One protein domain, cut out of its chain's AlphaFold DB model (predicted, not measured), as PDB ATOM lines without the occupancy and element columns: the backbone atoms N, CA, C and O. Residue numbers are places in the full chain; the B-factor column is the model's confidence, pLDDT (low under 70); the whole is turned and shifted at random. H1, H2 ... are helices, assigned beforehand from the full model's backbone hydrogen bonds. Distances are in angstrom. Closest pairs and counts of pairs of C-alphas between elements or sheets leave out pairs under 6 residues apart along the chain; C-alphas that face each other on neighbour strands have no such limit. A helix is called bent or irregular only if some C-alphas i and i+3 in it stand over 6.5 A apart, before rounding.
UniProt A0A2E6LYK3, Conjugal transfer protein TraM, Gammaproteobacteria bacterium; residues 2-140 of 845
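Overview. This is residues 2 to 140 of the 845 residues of the protein "Conjugal transfer protein TraM" of Gammaproteobacteria bacterium (UniProt A0A2E6LYK3). Long, bent helices run lengthwise in an elongated assembly: in its middle, H1b lies between H2a and H4a, and toward the end where the printed part begins, H1a, H2b and H3 form a small up-and-down bundle, each running against the one before it in the chain. Residues 2 to 8 of H1 and 129 to 140 of H4 stick out at opposite ends. The printed part has 139 residues with four named helices, H1 to H4 in order, and no named strand; the class is all helix. It is only just loose, close to extended, with a radius of gyration of the C-alphas of 21.1 A and spans of 73 by 35 by 22 A.

Along the chain. By their hydrogen bonds H1, H2 and H4 were each assigned as one helix, but all three are bent. H1, residues 2 to 42, begins with C-alpha 2 at (-23.011, 42.811, 63.638); C-alphas 26 and 29 are 7.7 A apart, between arms H1a, residues 2 to 26, 36.1 A long, and H1b, residues 29 to 42, 19.9 A. H2, residues 55 to 89, has 6.8 A between C-alphas 75 and 78; its arms are H2a, residues 55 to 75, 30.8 A, and H2b, residues 78 to 89. H3, residues 93 to 110, 25.5 A, is irregular, with C-alphas 103 and 106 7.7 A apart and a kink of 51 degrees near residue 104. H4, residues 113 to 140, has 6.7 A between C-alphas 130 and 133; its arms are H4a, residues 113 to 130, 25.6 A, and H4b, residues 133 to 140, ending with C-alpha 140 at (-24.000, 0.913, 4.490).

Arrangement. H1a touches H2b at a shallow tilt of 30 degrees, opposite ways; their closest C-alphas, of Leu 17 and Phe 81, are 6.6 A apart. H1b and H2a form a helical hairpin, closest at the C-alphas of Val 35 and Leu 67, 6.0 A. H1b also touches H4a, the same way at 22 degrees, a shallow tilt, with the C-alphas of Ala 37 and Leu 118 closest at 5.6 A. H2a and H4a are apart. H2b and H3 form another helical hairpin, where residues 93 to 100 alone of H3 touch H2b; the closest C-alphas, of Phe 86 and Ala 96, are 5.2 A apart. H3 and H4a meet only through their link, and H4b touches no helix. Every O i to N i+4 pair is within hydrogen-bond range in H1a, H1b, H2b, H4a and H4b, against 14 of 17 in H2a and 10 of 14 in H3.

Size, cuts and confidence. The C-alphas farthest apart, of Phe 2 and Arg 138, are 74.4 A apart. The printed part has no cut. The link from H1 to H2 is long, 12 residues; the other two are tight. Mean pLDDT of the printed part is 79.1, with residues 2 to 3 and 51 to 53 under 70.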
ATOM      1  N   PHE A   2     -22.838  42.451  65.051       61.88
ATOM      2  CA  PHE A   2     -23.011  42.811  63.638       61.88
ATOM      3  C   PHE A   2     -21.683  42.864  62.869       61.88
ATOM      4  O   PHE A   2     -21.464  42.059  61.979       61.88
ATOM      5  N   ASP A   3     -20.750  43.689  63.320       67.75
ATOM      6  CA  ASP A   3     -19.369  43.862  62.838       67.75
ATOM      7  C   ASP A   3     -18.595  42.536  62.638       67.75
ATOM      8  O   ASP A   3     -17.812  42.381  61.698       67.75
ATOM      9  N   ARG A   4     -18.850  41.518  63.475       70.38
ATOM     10  CA  ARG A   4     -18.243  40.179  63.334       70.38
ATOM     11  C   ARG A   4     -18.915  39.338  62.241       70.38
ATOM     12  O   ARG A   4     -18.251  38.510  61.628       70.38
ATOM     13  N   PHE A   5     -20.209  39.544  62.011       72.94
ATOM     14  CA  PHE A   5     -20.983  38.934  60.925       72.94
ATOM     15  C   PHE A   5     -20.670  39.608  59.579       72.94
ATOM     16  O   PHE A   5     -20.468  38.926  58.582       72.94
ATOM     17  N   GLU A   6     -20.529  40.931  59.571       73.62
ATOM     18  CA  GLU A   6     -20.115  41.741  58.424       73.62
ATOM     19  C   GLU A   6     -18.698  41.379  57.953       73.62
ATOM     20  O   GLU A   6     -18.491  41.090  56.777       73.62
ATOM     21  N   SER A   7     -17.735  41.259  58.875       75.62
ATOM     22  CA  SER A   7     -16.386  40.773  58.556       75.62
ATOM     23  C   SER A   7     -16.393  39.355  57.959       75.62
ATOM     24  O   SER A   7     -15.711  39.106  56.964       75.62
ATOM     25  N   GLN A   8     -17.201  38.433  58.504       79.50
ATOM     26  CA  GLN A   8     -17.384  37.089  57.932       79.50
ATOM     27  C   GLN A   8     -18.013  37.143  56.528       79.50
ATOM     28  O   GLN A   8     -17.581  36.414  55.637       79.50
ATOM     29  N   PHE A   9     -18.995  38.022  56.314       79.75
ATOM     30  CA  PHE A   9     -19.663  38.213  55.027       79.75
ATOM     31  C   PHE A   9     -18.720  38.787  53.961       79.75
ATOM     32  O   PHE A   9     -18.709  38.290  52.838       79.75
ATOM     33  N   MET A  10     -17.871  39.761  54.303       78.19
ATOM     34  CA  MET A  10     -16.879  40.309  53.369       78.19
ATOM     35  C   MET A  10     -15.817  39.268  52.981       78.19
ATOM     36  O   MET A  10     -15.519  39.125  51.798       78.19
ATOM     37  N   ILE A  11     -15.327  38.465  53.936       80.75
ATOM     38  CA  ILE A  11     -14.406  37.343  53.655       80.75
ATOM     39  C   ILE A  11     -15.074  36.291  52.750       80.75
ATOM     40  O   ILE A  11     -14.438  35.756  51.839       80.75
ATOM     41  N   PHE A  12     -16.361  36.005  52.960       82.25
ATOM     42  CA  PHE A  12     -17.137  35.126  52.083       82.25
ATOM     43  C   PHE A  12     -17.290  35.714  50.670       82.25
ATOM     44  O   PHE A  12     -17.046  35.008  49.694       82.25
ATOM     45  N   MET A  13     -17.621  37.002  50.548       79.50
ATOM     46  CA  MET A  13     -17.730  37.703  49.264       79.50
ATOM     47  C   MET A  13     -16.401  37.728  48.498       79.50
ATOM     48  O   MET A  13     -16.403  37.473  47.297       79.50
ATOM     49  N   ASP A  14     -15.270  37.955  49.175       80.31
ATOM     50  CA  ASP A  14     -13.933  37.898  48.563       80.31
ATOM     51  C   ASP A  14     -13.588  36.479  48.085       80.31
ATOM     52  O   ASP A  14     -13.068  36.297  46.984       80.31
ATOM     53  N   SER A  15     -13.942  35.456  48.869       82.81
ATOM     54  CA  SER A  15     -13.784  34.049  48.481       82.81
ATOM     55  C   SER A  15     -14.631  33.691  47.249       82.81
ATOM     56  O   SER A  15     -14.133  33.057  46.314       82.81
ATOM     57  N   VAL A  16     -15.886  34.152  47.189       82.94
ATOM     58  CA  VAL A  16     -16.773  33.954  46.030       82.94
ATOM     59  C   VAL A  16     -16.270  34.720  44.806       82.94
ATOM     60  O   VAL A  16     -16.206  34.135  43.727       82.94
ATOM     61  N   LEU A  17     -15.860  35.985  44.944       81.19
ATOM     62  CA  LEU A  17     -15.307  36.779  43.841       81.19
ATOM     63  C   LEU A  17     -14.012  36.169  43.293       81.19
ATOM     64  O   LEU A  17     -13.878  36.055  42.079       81.19
ATOM     65  N   ASN A  18     -13.102  35.699  44.149       81.19
ATOM     66  CA  ASN A  18     -11.877  35.018  43.719       81.19
ATOM     67  C   ASN A  18     -12.170  33.661  43.042       81.19
ATOM     68  O   ASN A  18     -11.578  33.322  42.017       81.19
ATOM     69  N   THR A  19     -13.145  32.903  43.555       81.25
ATOM     70  CA  THR A  19     -13.589  31.641  42.934       81.25
ATOM     71  C   THR A  19     -14.226  31.888  41.563       81.25
ATOM     72  O   THR A  19     -13.933  31.177  40.603       81.25
ATOM     73  N   LEU A  20     -15.058  32.927  41.432       78.56
ATOM     74  CA  LEU A  20     -15.628  33.344  40.149       78.56
ATOM     75  C   LEU A  20     -14.553  33.875  39.198       78.56
ATOM     76  O   LEU A  20     -14.627  33.582  38.008       78.56
ATOM     77  N   TYR A  21     -13.557  34.613  39.694       80.19
ATOM     78  CA  TYR A  21     -12.453  35.134  38.889       80.19
ATOM     79  C   TYR A  21     -11.592  34.008  38.318       80.19
ATOM     80  O   TYR A  21     -11.454  33.921  37.104       80.19
ATOM     81  N   THR A  22     -11.088  33.099  39.155       77.75
ATOM     82  CA  THR A  22     -10.257  31.961  38.711       77.75
ATOM     83  C   THR A  22     -11.010  31.041  37.747       77.75
ATOM     84  O   THR A  22     -10.508  30.729  36.667       77.75
ATOM     85  N   LEU A  23     -12.264  30.689  38.058       73.94
ATOM     86  CA  LEU A  23     -13.097  29.870  37.174       73.94
ATOM     87  C   LEU A  23     -13.448  30.594  35.858       73.94
ATOM     88  O   LEU A  23     -13.560  29.947  34.814       73.94
ATOM     89  N   SER A  24     -13.562  31.927  35.878       75.06
ATOM     90  CA  SER A  24     -13.737  32.728  34.659       75.06
ATOM     91  C   SER A  24     -12.450  32.855  33.842       75.06
ATOM     92  O   SER A  24     -12.502  32.840  32.616       75.06
ATOM     93  N   TYR A  25     -11.297  32.973  34.495       76.38
ATOM     94  CA  TYR A  25     -10.019  33.215  33.837       76.38
ATOM     95  C   TYR A  25      -9.547  31.991  33.044       76.38
ATOM     96  O   TYR A  25      -9.294  32.091  31.843       76.38
ATOM     97  N   ASP A  26      -9.511  30.822  33.687       75.94
ATOM     98  CA  ASP A  26      -8.955  29.610  33.077       75.94
ATOM     99  C   ASP A  26      -9.943  28.898  32.132       75.94
ATOM    100  O   ASP A  26      -9.540  28.346  31.105       75.94
ATOM    101  N   TYR A  27     -11.247  28.902  32.450       79.81
ATOM    102  CA  TYR A  27     -12.211  27.987  31.817       79.81
ATOM    103  C   TYR A  27     -13.304  28.655  30.972       79.81
ATOM    104  O   TYR A  27     -13.887  27.983  30.119       79.81
ATOM    105  N   TRP A  28     -13.583  29.955  31.137       80.56
ATOM    106  CA  TRP A  28     -14.730  30.604  30.481       80.56
ATOM    107  C   TRP A  28     -14.607  30.668  28.956       80.56
ATOM    108  O   TRP A  28     -15.503  30.196  28.255       80.56
ATOM    109  N   VAL A  29     -13.496  31.197  28.426       79.31
ATOM    110  CA  VAL A  29     -13.303  31.307  26.967       79.31
ATOM    111  C   VAL A  29     -13.238  29.921  26.300       79.31
ATOM    112  O   VAL A  29     -13.950  29.732  25.308       79.31
ATOM    113  N   PRO A  30     -12.496  28.917  26.827       81.12
ATOM    114  CA  PRO A  30     -12.535  27.554  26.294       81.12
ATOM    115  C   PRO A  30     -13.932  26.917  26.323       81.12
ATOM    116  O   PRO A  30     -14.358  26.350  25.316       81.12
ATOM    117  N   ALA A  31     -14.675  27.041  27.430       83.75
ATOM    118  CA  ALA A  31     -16.022  26.481  27.551       83.75
ATOM    119  C   ALA A  31     -17.022  27.156  26.598       83.75
ATOM    120  O   ALA A  31     -17.778  26.467  25.911       83.75
ATOM    121  N   LEU A  32     -16.985  28.488  26.491       83.56
ATOM    122  CA  LEU A  32     -17.809  29.255  25.556       83.56
ATOM    123  C   LEU A  32     -17.518  28.858  24.102       83.56
ATOM    124  O   LEU A  32     -18.448  28.580  23.342       83.56
ATOM    125  N   CYS A  33     -16.240  28.747  23.728       83.38
ATOM    126  CA  CYS A  33     -15.841  28.286  22.399       83.38
ATOM    127  C   CYS A  33     -16.312  26.849  22.127       83.38
ATOM    128  O   CYS A  33     -16.847  26.590  21.051       83.38
ATOM    129  N   ALA A  34     -16.179  25.928  23.088       83.94
ATOM    130  CA  ALA A  34     -16.612  24.538  22.938       83.94
ATOM    131  C   ALA A  34     -18.138  24.402  22.776       83.94
ATOM    132  O   ALA A  34     -18.606  23.694  21.879       83.94
ATOM    133  N   VAL A  35     -18.930  25.108  23.592       86.25
ATOM    134  CA  VAL A  35     -20.401  25.075  23.507       86.25
ATOM    135  C   VAL A  35     -20.887  25.675  22.184       86.25
ATOM    136  O   VAL A  35     -21.718  25.067  21.504       86.25
ATOM    137  N   LEU A  36     -20.334  26.818  21.761       84.81
ATOM    138  CA  LEU A  36     -20.691  27.444  20.484       84.81
ATOM    139  C   LEU A  36     -20.229  26.612  19.274       84.81
ATOM    140  O   LEU A  36     -20.984  26.475  18.313       84.81
ATOM    141  N   ALA A  37     -19.049  25.986  19.330       84.31
ATOM    142  CA  ALA A  37     -18.558  25.065  18.303       84.31
ATOM    143  C   ALA A  37     -19.499  23.865  18.098       84.31
ATOM    144  O   ALA A  37     -19.871  23.544  16.965       84.31
ATOM    145  N   LEU A  38     -19.937  23.234  19.194       84.06
ATOM    146  CA  LEU A  38     -20.885  22.118  19.157       84.06
ATOM    147  C   LEU A  38     -22.262  22.556  18.635       84.06
ATOM    148  O   LEU A  38     -22.857  21.848  17.818       84.06
ATOM    149  N   LEU A  39     -22.746  23.741  19.020       84.38
ATOM    150  CA  LEU A  39     -23.994  24.312  18.496       84.38
ATOM    151  C   LEU A  39     -23.904  24.669  17.006       84.38
ATOM    152  O   LEU A  39     -24.858  24.420  16.266       84.38
ATOM    153  N   VAL A  40     -22.762  25.170  16.522       84.38
ATOM    154  CA  VAL A  40     -22.522  25.364  15.083       84.38
ATOM    155  C   VAL A  40     -22.513  24.021  14.356       84.38
ATOM    156  O   VAL A  40     -23.180  23.897  13.326       84.38
ATOM    157  N   PHE A  41     -21.847  22.991  14.886       80.25
ATOM    158  CA  PHE A  41     -21.772  21.673  14.247       80.25
ATOM    159  C   PHE A  41     -23.141  20.969  14.180       80.25
ATOM    160  O   PHE A  41     -23.612  20.631  13.090       80.25
ATOM    161  N   ILE A  42     -23.835  20.832  15.315       79.75
ATOM    162  CA  ILE A  42     -25.137  20.145  15.437       79.75
ATOM    163  C   ILE A  42     -26.291  21.002  14.865       79.75
ATOM    164  O   ILE A  42     -27.303  20.470  14.393       79.75
ATOM    165  N   GLY A  43     -26.131  22.328  14.838       77.00
ATOM    166  CA  GLY A  43     -27.172  23.303  14.498       77.00
ATOM    167  C   GLY A  43     -28.078  23.632  15.689       77.00
ATOM    168  O   GLY A  43     -28.297  22.789  16.555       77.00
ATOM    169  N   VAL A  44     -28.633  24.847  15.711       76.69
ATOM    170  CA  VAL A  44     -29.441  25.378  16.831       76.69
ATOM    171  C   VAL A  44     -30.896  24.868  16.818       76.69
ATOM    172  O   VAL A  44     -31.541  24.811  17.859       76.69
ATOM    173  N   ALA A  45     -31.409  24.440  15.660       74.56
ATOM    174  CA  ALA A  45     -32.795  24.001  15.465       74.56
ATOM    175  C   ALA A  45     -32.877  22.633  14.746       74.56
ATOM    176  O   ALA A  45     -31.927  22.260  14.051       74.56
ATOM    177  N   PRO A  46     -34.001  21.890  14.862       72.88
ATOM    178  CA  PRO A  46     -35.149  22.135  15.747       72.88
ATOM    179  C   PRO A  46     -34.875  21.800  17.225       72.88
ATOM    180  O   PRO A  46     -33.926  21.082  17.551       72.88
ATOM    181  N   LEU A  47     -35.754  22.308  18.101       77.75
ATOM    182  CA  LEU A  47     -35.772  22.080  19.558       77.75
ATOM    183  C   LEU A  47     -36.897  21.130  20.023       77.75
ATOM    184  O   LEU A  47     -37.016  20.833  21.212       77.75
ATOM    185  N   HIS A  48     -37.719  20.635  19.099       77.31
ATOM    186  CA  HIS A  48     -38.783  19.668  19.362       77.31
ATOM    187  C   HIS A  48     -38.607  18.445  18.459       77.31
ATOM    188  O   HIS A  48     -38.116  18.554  17.337       77.31
ATOM    189  N   THR A  49     -38.992  17.280  18.972       75.94
ATOM    190  CA  THR A  49     -39.039  16.007  18.244       75.94
ATOM    191  C   THR A  49     -40.414  15.827  17.609       75.94
ATOM    192  O   THR A  49     -41.429  16.091  18.252       75.94
ATOM    193  N   HIS A  50     -40.460  15.347  16.368       72.75
ATOM    194  CA  HIS A  50     -41.708  15.018  15.674       72.75
ATOM    195  C   HIS A  50     -41.988  13.512  15.768       72.75
ATOM    196  O   HIS A  50     -41.065  12.724  15.935       72.75
ATOM    197  N   ALA A  51     -43.236  13.078  15.574       61.56
ATOM    198  CA  ALA A  51     -43.633  11.666  15.698       61.56
ATOM    199  C   ALA A  51     -42.934  10.683  14.720       61.56
ATOM    200  O   ALA A  51     -43.119   9.476  14.835       61.56
ATOM    201  N   LYS A  52     -42.143  11.189  13.761       58.12
ATOM    202  CA  LYS A  52     -41.311  10.405  12.831       58.12
ATOM    203  C   LYS A  52     -39.795  10.567  13.049       58.12
ATOM    204  O   LYS A  52     -39.034   9.996  12.279       58.12
ATOM    205  N   SER A  53     -39.340  11.350  14.035       66.69
ATOM    206  CA  SER A  53     -37.899  11.559  14.248       66.69
ATOM    207  C   SER A  53     -37.227  10.295  14.775       66.69
ATOM    208  O   SER A  53     -37.718   9.673  15.717       66.69
ATOM    209  N   THR A  54     -36.078   9.954  14.203       72.00
ATOM    210  CA  THR A  54     -35.251   8.818  14.615       72.00
ATOM    211  C   THR A  54     -34.674   9.007  16.023       72.00
ATOM    212  O   THR A  54     -34.562  10.124  16.538       72.00
ATOM    213  N   SER A  55     -34.250   7.911  16.659       74.69
ATOM    214  CA  SER A  55     -33.635   7.939  17.995       74.69
ATOM    215  C   SER A  55     -32.392   8.838  18.063       74.69
ATOM    216  O   SER A  55     -32.204   9.556  19.044       74.69
ATOM    217  N   LEU A  56     -31.582   8.869  16.999       71.81
ATOM    218  CA  LEU A  56     -30.417   9.753  16.893       71.81
ATOM    219  C   LEU A  56     -30.811  11.235  16.801       71.81
ATOM    220  O   LEU A  56     -30.140  12.082  17.385       71.81
ATOM    221  N   GLU A  57     -31.908  11.571  16.120       73.75
ATOM    222  CA  GLU A  57     -32.414  12.949  16.072       73.75
ATOM    223  C   GLU A  57     -32.974  13.399  17.424       73.75
ATOM    224  O   GLU A  57     -32.726  14.532  17.836       73.75
ATOM    225  N   ALA A  58     -33.655  12.510  18.156       78.62
ATOM    226  CA  ALA A  58     -34.106  12.785  19.519       78.62
ATOM    227  C   ALA A  58     -32.924  13.052  20.473       78.62
ATOM    228  O   ALA A  58     -32.957  14.022  21.234       78.62
ATOM    229  N   ILE A  59     -31.844  12.266  20.370       81.31
ATOM    230  CA  ILE A  59     -30.591  12.504  21.106       81.31
ATOM    231  C   ILE A  59     -29.975  13.856  20.705       81.31
ATOM    232  O   ILE A  59     -29.626  14.645  21.581       81.31
ATOM    233  N   CYS A  60     -29.909  14.187  19.411       80.62
ATOM    234  CA  CYS A  60     -29.429  15.495  18.947       80.62
ATOM    235  C   CYS A  60     -30.253  16.667  19.512       80.62
ATOM    236  O   CYS A  60     -29.678  17.682  19.906       80.62
ATOM    237  N   VAL A  61     -31.583  16.546  19.588       83.69
ATOM    238  CA  VAL A  61     -32.462  17.569  20.189       83.69
ATOM    239  C   VAL A  61     -32.217  17.707  21.697       83.69
ATOM    240  O   VAL A  61     -32.201  18.830  22.204       83.69
ATOM    241  N   LEU A  62     -31.977  16.606  22.415       83.81
ATOM    242  CA  LEU A  62     -31.624  16.644  23.838       83.81
ATOM    243  C   LEU A  62     -30.265  17.325  24.060       83.81
ATOM    244  O   LEU A  62     -30.168  18.236  24.881       83.81
ATOM    245  N   VAL A  63     -29.242  16.968  23.276       85.38
ATOM    246  CA  VAL A  63     -27.907  17.593  23.343       85.38
ATOM    247  C   VAL A  63     -27.974  19.093  23.027       85.38
ATOM    248  O   VAL A  63     -27.376  19.886  23.753       85.38
ATOM    249  N   ARG A  64     -28.764  19.524  22.027       85.62
ATOM    250  CA  ARG A  64     -29.020  20.958  21.765       85.62
ATOM    251  C   ARG A  64     -29.573  21.683  22.990       85.62
ATOM    252  O   ARG A  64     -29.098  22.768  23.304       85.62
ATOM    253  N   LYS A  65     -30.560  21.101  23.684       85.38
ATOM    254  CA  LYS A  65     -31.162  21.713  24.883       85.38
ATOM    255  C   LYS A  65     -30.153  21.866  26.015       85.38
ATOM    256  O   LYS A  65     -30.117  22.924  26.633       85.38
ATOM    257  N   VAL A  66     -29.311  20.856  26.245       87.81
ATOM    258  CA  VAL A  66     -28.235  20.922  27.249       87.81
ATOM    259  C   VAL A  66     -27.213  22.007  26.889       87.81
ATOM    260  O   VAL A  66     -26.870  22.817  27.743       87.81
ATOM    261  N   LEU A  67     -26.783  22.090  25.625       87.06
ATOM    262  CA  LEU A  67     -25.831  23.112  25.166       87.06
ATOM    263  C   LEU A  67     -26.401  24.541  25.248       87.06
ATOM    264  O   LEU A  67     -25.711  25.444  25.707       87.06
ATOM    265  N   ILE A  68     -27.661  24.750  24.852       86.62
ATOM    266  CA  ILE A  68     -28.332  26.060  24.955       86.62
ATOM    267  C   ILE A  68     -28.554  26.443  26.424       86.62
ATOM    268  O   ILE A  68     -28.311  27.588  26.793       86.62
ATOM    269  N   GLY A  69     -28.941  25.491  27.281       84.94
ATOM    270  CA  GLY A  69     -29.011  25.707  28.727       84.94
ATOM    271  C   GLY A  69     -27.650  26.067  29.331       84.94
ATOM    272  O   GLY A  69     -27.576  26.958  30.169       84.94
ATOM    273  N   GLY A  70     -26.568  25.443  28.852       84.00
ATOM    274  CA  GLY A  70     -25.189  25.723  29.262       84.00
ATOM    275  C   GLY A  70     -24.662  27.106  28.855       84.00
ATOM    276  O   GLY A  70     -23.791  27.639  29.539       84.00
ATOM    277  N   LEU A  71     -25.213  27.736  27.808       84.44
ATOM    278  CA  LEU A  71     -24.889  29.131  27.477       84.44
ATOM    279  C   LEU A  71     -25.396  30.123  28.532       84.44
ATOM    280  O   LEU A  71     -24.790  31.176  28.695       84.44
ATOM    281  N   ILE A  72     -26.476  29.807  29.256       84.75
ATOM    282  CA  ILE A  72     -27.070  30.718  30.246       84.75
ATOM    283  C   ILE A  72     -26.070  31.063  31.371       84.75
ATOM    284  O   ILE A  72     -25.774  32.249  31.511       84.75
ATOM    285  N   PRO A  73     -25.490  30.105  32.130       81.19
ATOM    286  CA  PRO A  73     -24.495  30.426  33.157       81.19
ATOM    287  C   PRO A  73     -23.206  31.021  32.574       81.19
ATOM    288  O   PRO A  73     -22.621  31.907  33.189       81.19
ATOM    289  N   LEU A  74     -22.781  30.601  31.373       82.12
ATOM    290  CA  LEU A  74     -21.623  31.208  30.704       82.12
ATOM    291  C   LEU A  74     -21.852  32.702  30.428       82.12
ATOM    292  O   LEU A  74     -20.943  33.500  30.625       82.12
ATOM    293  N   ILE A  75     -23.055  33.108  30.022       81.19
ATOM    294  CA  ILE A  75     -23.369  34.521  29.780       81.19
ATOM    295  C   ILE A  75     -23.591  35.285  31.096       81.19
ATOM    296  O   ILE A  75     -23.193  36.443  31.181       81.19
ATOM    297  N   THR A  76     -24.188  34.681  32.130       81.19
ATOM    298  CA  THR A  76     -24.517  35.408  33.374       81.19
ATOM    299  C   THR A  76     -23.366  35.536  34.373       81.19
ATOM    300  O   THR A  76     -23.387  36.483  35.156       81.19
ATOM    301  N   VAL A  77     -22.349  34.666  34.357       80.38
ATOM    302  CA  VAL A  77     -21.220  34.727  35.315       80.38
ATOM    303  C   VAL A  77     -20.473  36.077  35.310       80.38
ATOM    304  O   VAL A  77     -20.295  36.626  36.398       80.38
ATOM    305  N   PRO A  78     -20.113  36.696  34.165       75.88
ATOM    306  CA  PRO A  78     -19.496  38.031  34.156       75.88
ATOM    307  C   PRO A  78     -20.402  39.147  34.716       75.88
ATOM    308  O   PRO A  78     -19.930  40.055  35.406       75.88
ATOM    309  N   PHE A  79     -21.718  39.069  34.487       79.31
ATOM    310  CA  PHE A  79     -22.685  40.005  35.081       79.31
ATOM    311  C   PHE A  79     -22.833  39.792  36.592       79.31
ATOM    312  O   PHE A  79     -22.926  40.762  37.339       79.31
ATOM    313  N   LEU A  80     -22.795  38.540  37.059       82.50
ATOM    314  CA  LEU A  80     -22.791  38.213  38.484       82.50
ATOM    315  C   LEU A  80     -21.505  38.708  39.163       82.50
ATOM    316  O   LEU A  80     -21.584  39.299  40.233       82.50
ATOM    317  N   PHE A  81     -20.340  38.552  38.525       80.94
ATOM    318  CA  PHE A  81     -19.075  39.117  39.005       80.94
ATOM    319  C   PHE A  81     -19.131  40.651  39.104       80.94
ATOM    320  O   PHE A  81     -18.718  41.218  40.116       80.94
ATOM    321  N   THR A  82     -19.718  41.321  38.105       79.88
ATOM    322  CA  THR A  82     -19.956  42.777  38.121       79.88
ATOM    323  C   THR A  82     -20.865  43.184  39.290       79.88
ATOM    324  O   THR A  82     -20.540  44.102  40.039       79.88
ATOM    325  N   LEU A  83     -21.983  42.479  39.491       81.81
ATOM    326  CA  LEU A  83     -22.959  42.771  40.546       81.81
ATOM    327  C   LEU A  83     -22.415  42.486  41.955       81.81
ATOM    328  O   LEU A  83     -22.655  43.264  42.877       81.81
ATOM    329  N   LEU A  84     -21.641  41.414  42.131       82.06
ATOM    330  CA  LEU A  84     -20.963  41.122  43.394       82.06
ATOM    331  C   LEU A  84     -19.834  42.125  43.674       82.06
ATOM    332  O   LEU A  84     -19.660  42.512  44.824       82.06
ATOM    333  N   SER A  85     -19.124  42.608  42.646       77.25
ATOM    334  CA  SER A  85     -18.120  43.675  42.788       77.25
ATOM    335  C   SER A  85     -18.762  45.009  43.190       77.25
ATOM    336  O   SER A  85     -18.271  45.673  44.099       77.25
ATOM    337  N   PHE A  86     -19.897  45.368  42.579       81.94
ATOM    338  CA  PHE A  86     -20.710  46.529  42.963       81.94
ATOM    339  C   PHE A  86     -21.089  46.492  44.455       81.94
ATOM    340  O   PHE A  86     -20.853  47.460  45.172       81.94
ATOM    341  N   VAL A  87     -21.593  45.352  44.946       81.75
ATOM    342  CA  VAL A  87     -21.942  45.175  46.370       81.75
ATOM    343  C   VAL A  87     -20.705  45.139  47.280       81.75
ATOM    344  O   VAL A  87     -20.756  45.654  48.392       81.75
ATOM    345  N   ARG A  88     -19.593  44.531  46.847       80.38
ATOM    346  CA  ARG A  88     -18.405  44.306  47.691       80.38
ATOM    347  C   ARG A  88     -17.542  45.551  47.911       80.38
ATOM    348  O   ARG A  88     -16.907  45.658  48.963       80.38
ATOM    349  N   TYR A  89     -17.469  46.432  46.917       78.50
ATOM    350  CA  TYR A  89     -16.564  47.587  46.909       78.50
ATOM    351  C   TYR A  89     -17.292  48.943  47.008       78.50
ATOM    352  O   TYR A  89     -16.634  49.976  46.941       78.50
ATOM    353  N   GLU A  90     -18.626  48.951  47.135       77.19
ATOM    354  CA  GLU A  90     -19.494  50.146  47.236       77.19
ATOM    355  C   GLU A  90     -19.348  51.180  46.094       77.19
ATOM    356  O   GLU A  90     -19.787  52.327  46.200       77.19
ATOM    357  N   ILE A  91     -18.752  50.786  44.964       78.19
ATOM    358  CA  ILE A  91     -18.552  51.660  43.799       78.19
ATOM    359  C   ILE A  91     -19.826  51.734  42.946       78.19
ATOM    360  O   ILE A  91     -20.677  50.850  42.989       78.19
ATOM    361  N   SER A  92     -19.939  52.763  42.102       80.81
ATOM    362  CA  SER A  92     -21.020  52.856  41.111       80.81
ATOM    363  C   SER A  92     -21.046  51.628  40.182       80.81
ATOM    364  O   SER A  92     -20.005  51.033  39.896       80.81
ATOM    365  N   PHE A  93     -22.222  51.269  39.649       77.31
ATOM    366  CA  PHE A  93     -22.345  50.130  38.726       77.31
ATOM    367  C   PHE A  93     -21.483  50.294  37.461       77.31
ATOM    368  O   PHE A  93     -20.956  49.306  36.958       77.31
ATOM    369  N   GLY A  94     -21.287  51.531  36.982       79.81
ATOM    370  CA  GLY A  94     -20.369  51.824  35.876       79.81
ATOM    371  C   GLY A  94     -18.928  51.465  36.237       79.81
ATOM    372  O   GLY A  94     -18.319  50.637  35.572       79.81
ATOM    373  N   ASN A  95     -18.432  51.970  37.368       80.44
ATOM    374  CA  ASN A  95     -17.076  51.681  37.839       80.44
ATOM    375  C   ASN A  95     -16.873  50.182  38.147       80.44
ATOM    376  O   ASN A  95     -15.786  49.653  37.931       80.44
ATOM    377  N   ALA A  96     -17.899  49.482  38.644       78.94
ATOM    378  CA  ALA A  96     -17.857  48.034  38.867       78.94
ATOM    379  C   ALA A  96     -17.827  47.233  37.548       78.94
ATOM    380  O   ALA A  96     -17.203  46.173  37.480       78.94
ATOM    381  N   PHE A  97     -18.467  47.747  36.494       78.69
ATOM    382  CA  PHE A  97     -18.395  47.195  35.141       78.69
ATOM    383  C   PHE A  97     -17.034  47.471  34.488       78.69
ATOM    384  O   PHE A  97     -16.448  46.551  33.921       78.69
ATOM    385  N   ASP A  98     -16.470  48.670  34.653       80.00
ATOM    386  CA  ASP A  98     -15.107  48.998  34.213       80.00
ATOM    387  C   ASP A  98     -14.060  48.131  34.936       80.00
ATOM    388  O   ASP A  98     -13.154  47.589  34.305       80.00
ATOM    389  N   TYR A  99     -14.233  47.902  36.244       78.75
ATOM    390  CA  TYR A  99     -13.411  46.976  37.029       78.75
ATOM    391  C   TYR A  99     -13.501  45.533  36.508       78.75
ATOM    392  O   TYR A  99     -12.484  44.842  36.431       78.75
ATOM    393  N   MET A 100     -14.686  45.072  36.095       79.94
ATOM    394  CA  MET A 100     -14.838  43.781  35.415       79.94
ATOM    395  C   MET A 100     -14.126  43.781  34.054       79.94
ATOM    396  O   MET A 100     -13.345  42.868  33.792       79.94
ATOM    397  N   LEU A 101     -14.304  44.815  33.222       77.69
ATOM    398  CA  LEU A 101     -13.633  44.926  31.922       77.69
ATOM    399  C   LEU A 101     -12.103  44.926  32.042       77.69
ATOM    400  O   LEU A 101     -11.437  44.296  31.219       77.69
ATOM    401  N   GLU A 102     -11.538  45.583  33.056       78.94
ATOM    402  CA  GLU A 102     -10.093  45.606  33.289       78.94
ATOM    403  C   GLU A 102      -9.563  44.263  33.814       78.94
ATOM    404  O   GLU A 102      -8.570  43.753  33.292       78.94
ATOM    405  N   ASN A 103     -10.260  43.620  34.755       75.62
ATOM    406  CA  ASN A 103      -9.885  42.285  35.241       75.62
ATOM    407  C   ASN A 103     -10.012  41.195  34.157       75.62
ATOM    408  O   ASN A 103      -9.226  40.247  34.137       75.62
ATOM    409  N   PHE A 104     -10.970  41.336  33.234       74.00
ATOM    410  CA  PHE A 104     -11.195  40.412  32.116       74.00
ATOM    411  C   PHE A 104     -10.418  40.810  30.842       74.00
ATOM    412  O   PHE A 104     -10.405  40.050  29.875       74.00
ATOM    413  N   LYS A 105      -9.716  41.953  30.828       76.12
ATOM    414  CA  LYS A 105      -8.912  42.492  29.707       76.12
ATOM    415  C   LYS A 105      -8.048  41.458  28.956       76.12
ATOM    416  O   LYS A 105      -8.140  41.435  27.728       76.12
ATOM    417  N   PRO A 106      -7.270  40.563  29.607       74.06
ATOM    418  CA  PRO A 106      -6.517  39.522  28.892       74.06
ATOM    419  C   PRO A 106      -7.406  38.483  28.180       74.06
ATOM    420  O   PRO A 106      -7.026  37.962  27.134       74.06
ATOM    421  N   LEU A 107      -8.611  38.209  28.687       73.25
ATOM    422  CA  LEU A 107      -9.531  37.215  28.119       73.25
ATOM    423  C   LEU A 107     -10.161  37.687  26.800       73.25
ATOM    424  O   LEU A 107     -10.486  36.858  25.951       73.25
ATOM    425  N   TRP A 108     -10.264  39.002  26.572       70.31
ATOM    426  CA  TRP A 108     -10.715  39.560  25.291       70.31
ATOM    427  C   TRP A 108      -9.756  39.247  24.134       70.31
ATOM    428  O   TRP A 108     -10.206  39.087  23.002       70.31
ATOM    429  N   VAL A 109      -8.454  39.083  24.408       72.50
ATOM    430  CA  VAL A 109      -7.483  38.618  23.401       72.50
ATOM    431  C   VAL A 109      -7.750  37.151  23.056       72.50
ATOM    432  O   VAL A 109      -7.817  36.797  21.880       72.50
ATOM    433  N   ASN A 110      -8.009  36.310  24.061       74.94
ATOM    434  CA  ASN A 110      -8.384  34.907  23.855       74.94
ATOM    435  C   ASN A 110      -9.730  34.768  23.117       74.94
ATOM    436  O   ASN A 110      -9.917  33.827  22.345       74.94
ATOM    437  N   LEU A 111     -10.650  35.726  23.279       72.81
ATOM    438  CA  LEU A 111     -11.924  35.765  22.557       72.81
ATOM    439  C   LEU A 111     -11.741  35.926  21.031       72.81
ATOM    440  O   LEU A 111     -12.617  35.518  20.273       72.81
ATOM    441  N   LEU A 112     -10.589  36.415  20.551       76.50
ATOM    442  CA  LEU A 112     -10.260  36.454  19.116       76.50
ATOM    443  C   LEU A 112     -10.065  35.055  18.499       76.50
ATOM    444  O   LEU A 112     -10.163  34.909  17.280       76.50
ATOM    445  N   ALA A 113      -9.859  34.007  19.307       77.81
ATOM    446  CA  ALA A 113      -9.857  32.626  18.821       77.81
ATOM    447  C   ALA A 113     -11.270  32.115  18.471       77.81
ATOM    448  O   ALA A 113     -11.407  31.209  17.648       77.81
ATOM    449  N   LEU A 114     -12.329  32.708  19.039       79.94
ATOM    450  CA  LEU A 114     -13.723  32.306  18.821       79.94
ATOM    451  C   LEU A 114     -14.122  32.295  17.329       79.94
ATOM    452  O   LEU A 114     -14.570  31.243  16.868       79.94
ATOM    453  N   PRO A 115     -13.937  33.365  16.523       79.81
ATOM    454  CA  PRO A 115     -14.249  33.316  15.092       79.81
ATOM    455  C   PRO A 115     -13.438  32.252  14.335       79.81
ATOM    456  O   PRO A 115     -13.989  31.593  13.456       79.81
ATOM    457  N   ILE A 116     -12.171  32.022  14.701       83.19
ATOM    458  CA  ILE A 116     -11.318  30.994  14.078       83.19
ATOM    459  C   ILE A 116     -11.892  29.595  14.346       83.19
ATOM    460  O   ILE A 116     -12.059  28.803  13.415       83.19
ATOM    461  N   VAL A 117     -12.268  29.311  15.598       84.38
ATOM    462  CA  VAL A 117     -12.906  28.048  16.000       84.38
ATOM    463  C   VAL A 117     -14.247  27.855  15.286       84.38
ATOM    464  O   VAL A 117     -14.483  26.787  14.721       84.38
ATOM    465  N   LEU A 118     -15.115  28.873  15.243       83.38
ATOM    466  CA  LEU A 118     -16.427  28.748  14.596       83.38
ATOM    467  C   LEU A 118     -16.323  28.557  13.074       83.38
ATOM    468  O   LEU A 118     -17.050  27.727  12.524       83.38
ATOM    469  N   ILE A 119     -15.396  29.246  12.397       84.44
ATOM    470  CA  ILE A 119     -15.114  29.034  10.967       84.44
ATOM    471  C   ILE A 119     -14.566  27.617  10.738       84.44
ATOM    472  O   ILE A 119     -15.050  26.911   9.850       84.44
ATOM    473  N   GLY A 120     -13.631  27.152  11.574       85.56
ATOM    474  CA  GLY A 120     -13.111  25.783  11.526       85.56
ATOM    475  C   GLY A 120     -14.211  24.724  11.687       85.56
ATOM    476  O   GLY A 120     -14.307  23.797  10.881       85.56
ATOM    477  N   CYS A 121     -15.108  24.894  12.660       84.94
ATOM    478  CA  CYS A 121     -16.252  24.004  12.870       84.94
ATOM    479  C   CYS A 121     -17.283  24.069  11.732       84.94
ATOM    480  O   CYS A 121     -17.875  23.043  11.387       84.94
ATOM    481  N   MET A 122     -17.478  25.232  11.103       82.19
ATOM    482  CA  MET A 122     -18.329  25.370   9.918       82.19
ATOM    483  C   MET A 122     -17.731  24.630   8.710       82.19
ATOM    484  O   MET A 122     -18.437  23.854   8.062       82.19
ATOM    485  N   LEU A 123     -16.427  24.777   8.453       84.25
ATOM    486  CA  LEU A 123     -15.711  24.044   7.400       84.25
ATOM    487  C   LEU A 123     -15.692  22.528   7.658       84.25
ATOM    488  O   LEU A 123     -15.900  21.743   6.728       84.25
ATOM    489  N   ALA A 124     -15.529  22.100   8.913       83.56
ATOM    490  CA  ALA A 124     -15.636  20.695   9.308       83.56
ATOM    491  C   ALA A 124     -17.054  20.139   9.073       83.56
ATOM    492  O   ALA A 124     -17.207  19.045   8.530       83.56
ATOM    493  N   LYS A 125     -18.102  20.907   9.402       82.00
ATOM    494  CA  LYS A 125     -19.510  20.544   9.159       82.00
ATOM    495  C   LYS A 125     -19.828  20.409   7.668       82.00
ATOM    496  O   LYS A 125     -20.478  19.438   7.272       82.00
ATOM    497  N   VAL A 126     -19.358  21.345   6.840       81.88
ATOM    498  CA  VAL A 126     -19.481  21.275   5.372       81.88
ATOM    499  C   VAL A 126     -18.733  20.054   4.835       81.88
ATOM    500  O   VAL A 126     -19.308  19.269   4.084       81.88
ATOM    501  N   SER A 127     -17.493  19.825   5.276       81.44
ATOM    502  CA  SER A 127     -16.684  18.673   4.850       81.44
ATOM    503  C   SER A 127     -17.323  17.335   5.233       81.44
ATOM    504  O   SER A 127     -17.366  16.412   4.418       81.44
ATOM    505  N   TYR A 128     -17.898  17.239   6.436       82.38
ATOM    506  CA  TYR A 128     -18.660  16.074   6.883       82.38
ATOM    507  C   TYR A 128     -19.885  15.829   5.986       82.38
ATOM    508  O   TYR A 128     -20.052  14.743   5.423       82.38
ATOM    509  N   ARG A 129     -20.725  16.854   5.780       76.94
ATOM    510  CA  ARG A 129     -21.940  16.735   4.956       76.94
ATOM    511  C   ARG A 129     -21.650  16.428   3.487       76.94
ATOM    512  O   ARG A 129     -22.429  15.692   2.884       76.94
ATOM    513  N   ARG A 130     -20.565  16.972   2.925       77.56
ATOM    514  CA  ARG A 130     -20.210  16.845   1.504       77.56
ATOM    515  C   ARG A 130     -19.413  15.579   1.180       77.56
ATOM    516  O   ARG A 130     -19.630  15.001   0.122       77.56
ATOM    517  N   TYR A 131     -18.515  15.132   2.066       78.50
ATOM    518  CA  TYR A 131     -17.564  14.055   1.746       78.50
ATOM    519  C   TYR A 131     -17.685  12.799   2.613       78.50
ATOM    520  O   TYR A 131     -17.517  11.701   2.079       78.50
ATOM    521  N   THR A 132     -17.968  12.902   3.917       79.31
ATOM    522  CA  THR A 132     -18.031  11.706   4.782       79.31
ATOM    523  C   THR A 132     -19.421  11.072   4.769       79.31
ATOM    524  O   THR A 132     -19.515   9.866   4.544       79.31
ATOM    525  N   ARG A 133     -20.501  11.859   4.905       78.69
ATOM    526  CA  ARG A 133     -21.891  11.356   4.891       78.69
ATOM    527  C   ARG A 133     -22.206  10.513   3.637       78.69
ATOM    528  O   ARG A 133     -22.695   9.396   3.820       78.69
ATOM    529  N   PRO A 134     -21.854  10.923   2.396       77.38
ATOM    530  CA  PRO A 134     -22.102  10.090   1.214       77.38
ATOM    531  C   PRO A 134     -21.247   8.815   1.178       77.38
ATOM    532  O   PRO A 134     -21.745   7.757   0.798       77.38
ATOM    533  N   LYS A 135     -19.978   8.866   1.619       80.44
ATOM    534  CA  LYS A 135     -19.111   7.671   1.710       80.44
ATOM    535  C   LYS A 135     -19.659   6.651   2.714       80.44
ATOM    536  O   LYS A 135     -19.723   5.465   2.398       80.44
ATOM    537  N   ILE A 136     -20.114   7.116   3.878       79.44
ATOM    538  CA  ILE A 136     -20.756   6.287   4.907       79.44
ATOM    539  C   ILE A 136     -22.053   5.669   4.358       79.44
ATOM    540  O   ILE A 136     -22.244   4.462   4.471       79.44
ATOM    541  N   SER A 137     -22.905   6.455   3.689       75.94
ATOM    542  CA  SER A 137     -24.145   5.962   3.065       75.94
ATOM    543  C   SER A 137     -23.877   4.869   2.011       75.94
ATOM    544  O   SER A 137     -24.507   3.812   2.044       75.94
ATOM    545  N   ARG A 138     -22.870   5.051   1.139       76.88
ATOM    546  CA  ARG A 138     -22.433   4.029   0.161       76.88
ATOM    547  C   ARG A 138     -21.929   2.739   0.831       76.88
ATOM    548  O   ARG A 138     -22.233   1.654   0.347       76.88
ATOM    549  N   TRP A 139     -21.199   2.842   1.944       78.06
ATOM    550  CA  TRP A 139     -20.690   1.686   2.701       78.06
ATOM    551  C   TRP A 139     -21.800   0.903   3.418       78.06
ATOM    552  O   TRP A 139     -21.789  -0.325   3.425       78.06
ATOM    553  N   TRP A 140     -22.808   1.589   3.966       73.88
ATOM    554  CA  TRP A 140     -24.000   0.913   4.490       73.88
ATOM    555  C   TRP A 140     -24.815   0.249   3.372       73.88
ATOM    556  O   TRP A 140     -25.313  -0.859   3.570       73.88
TER     557      TRP A 140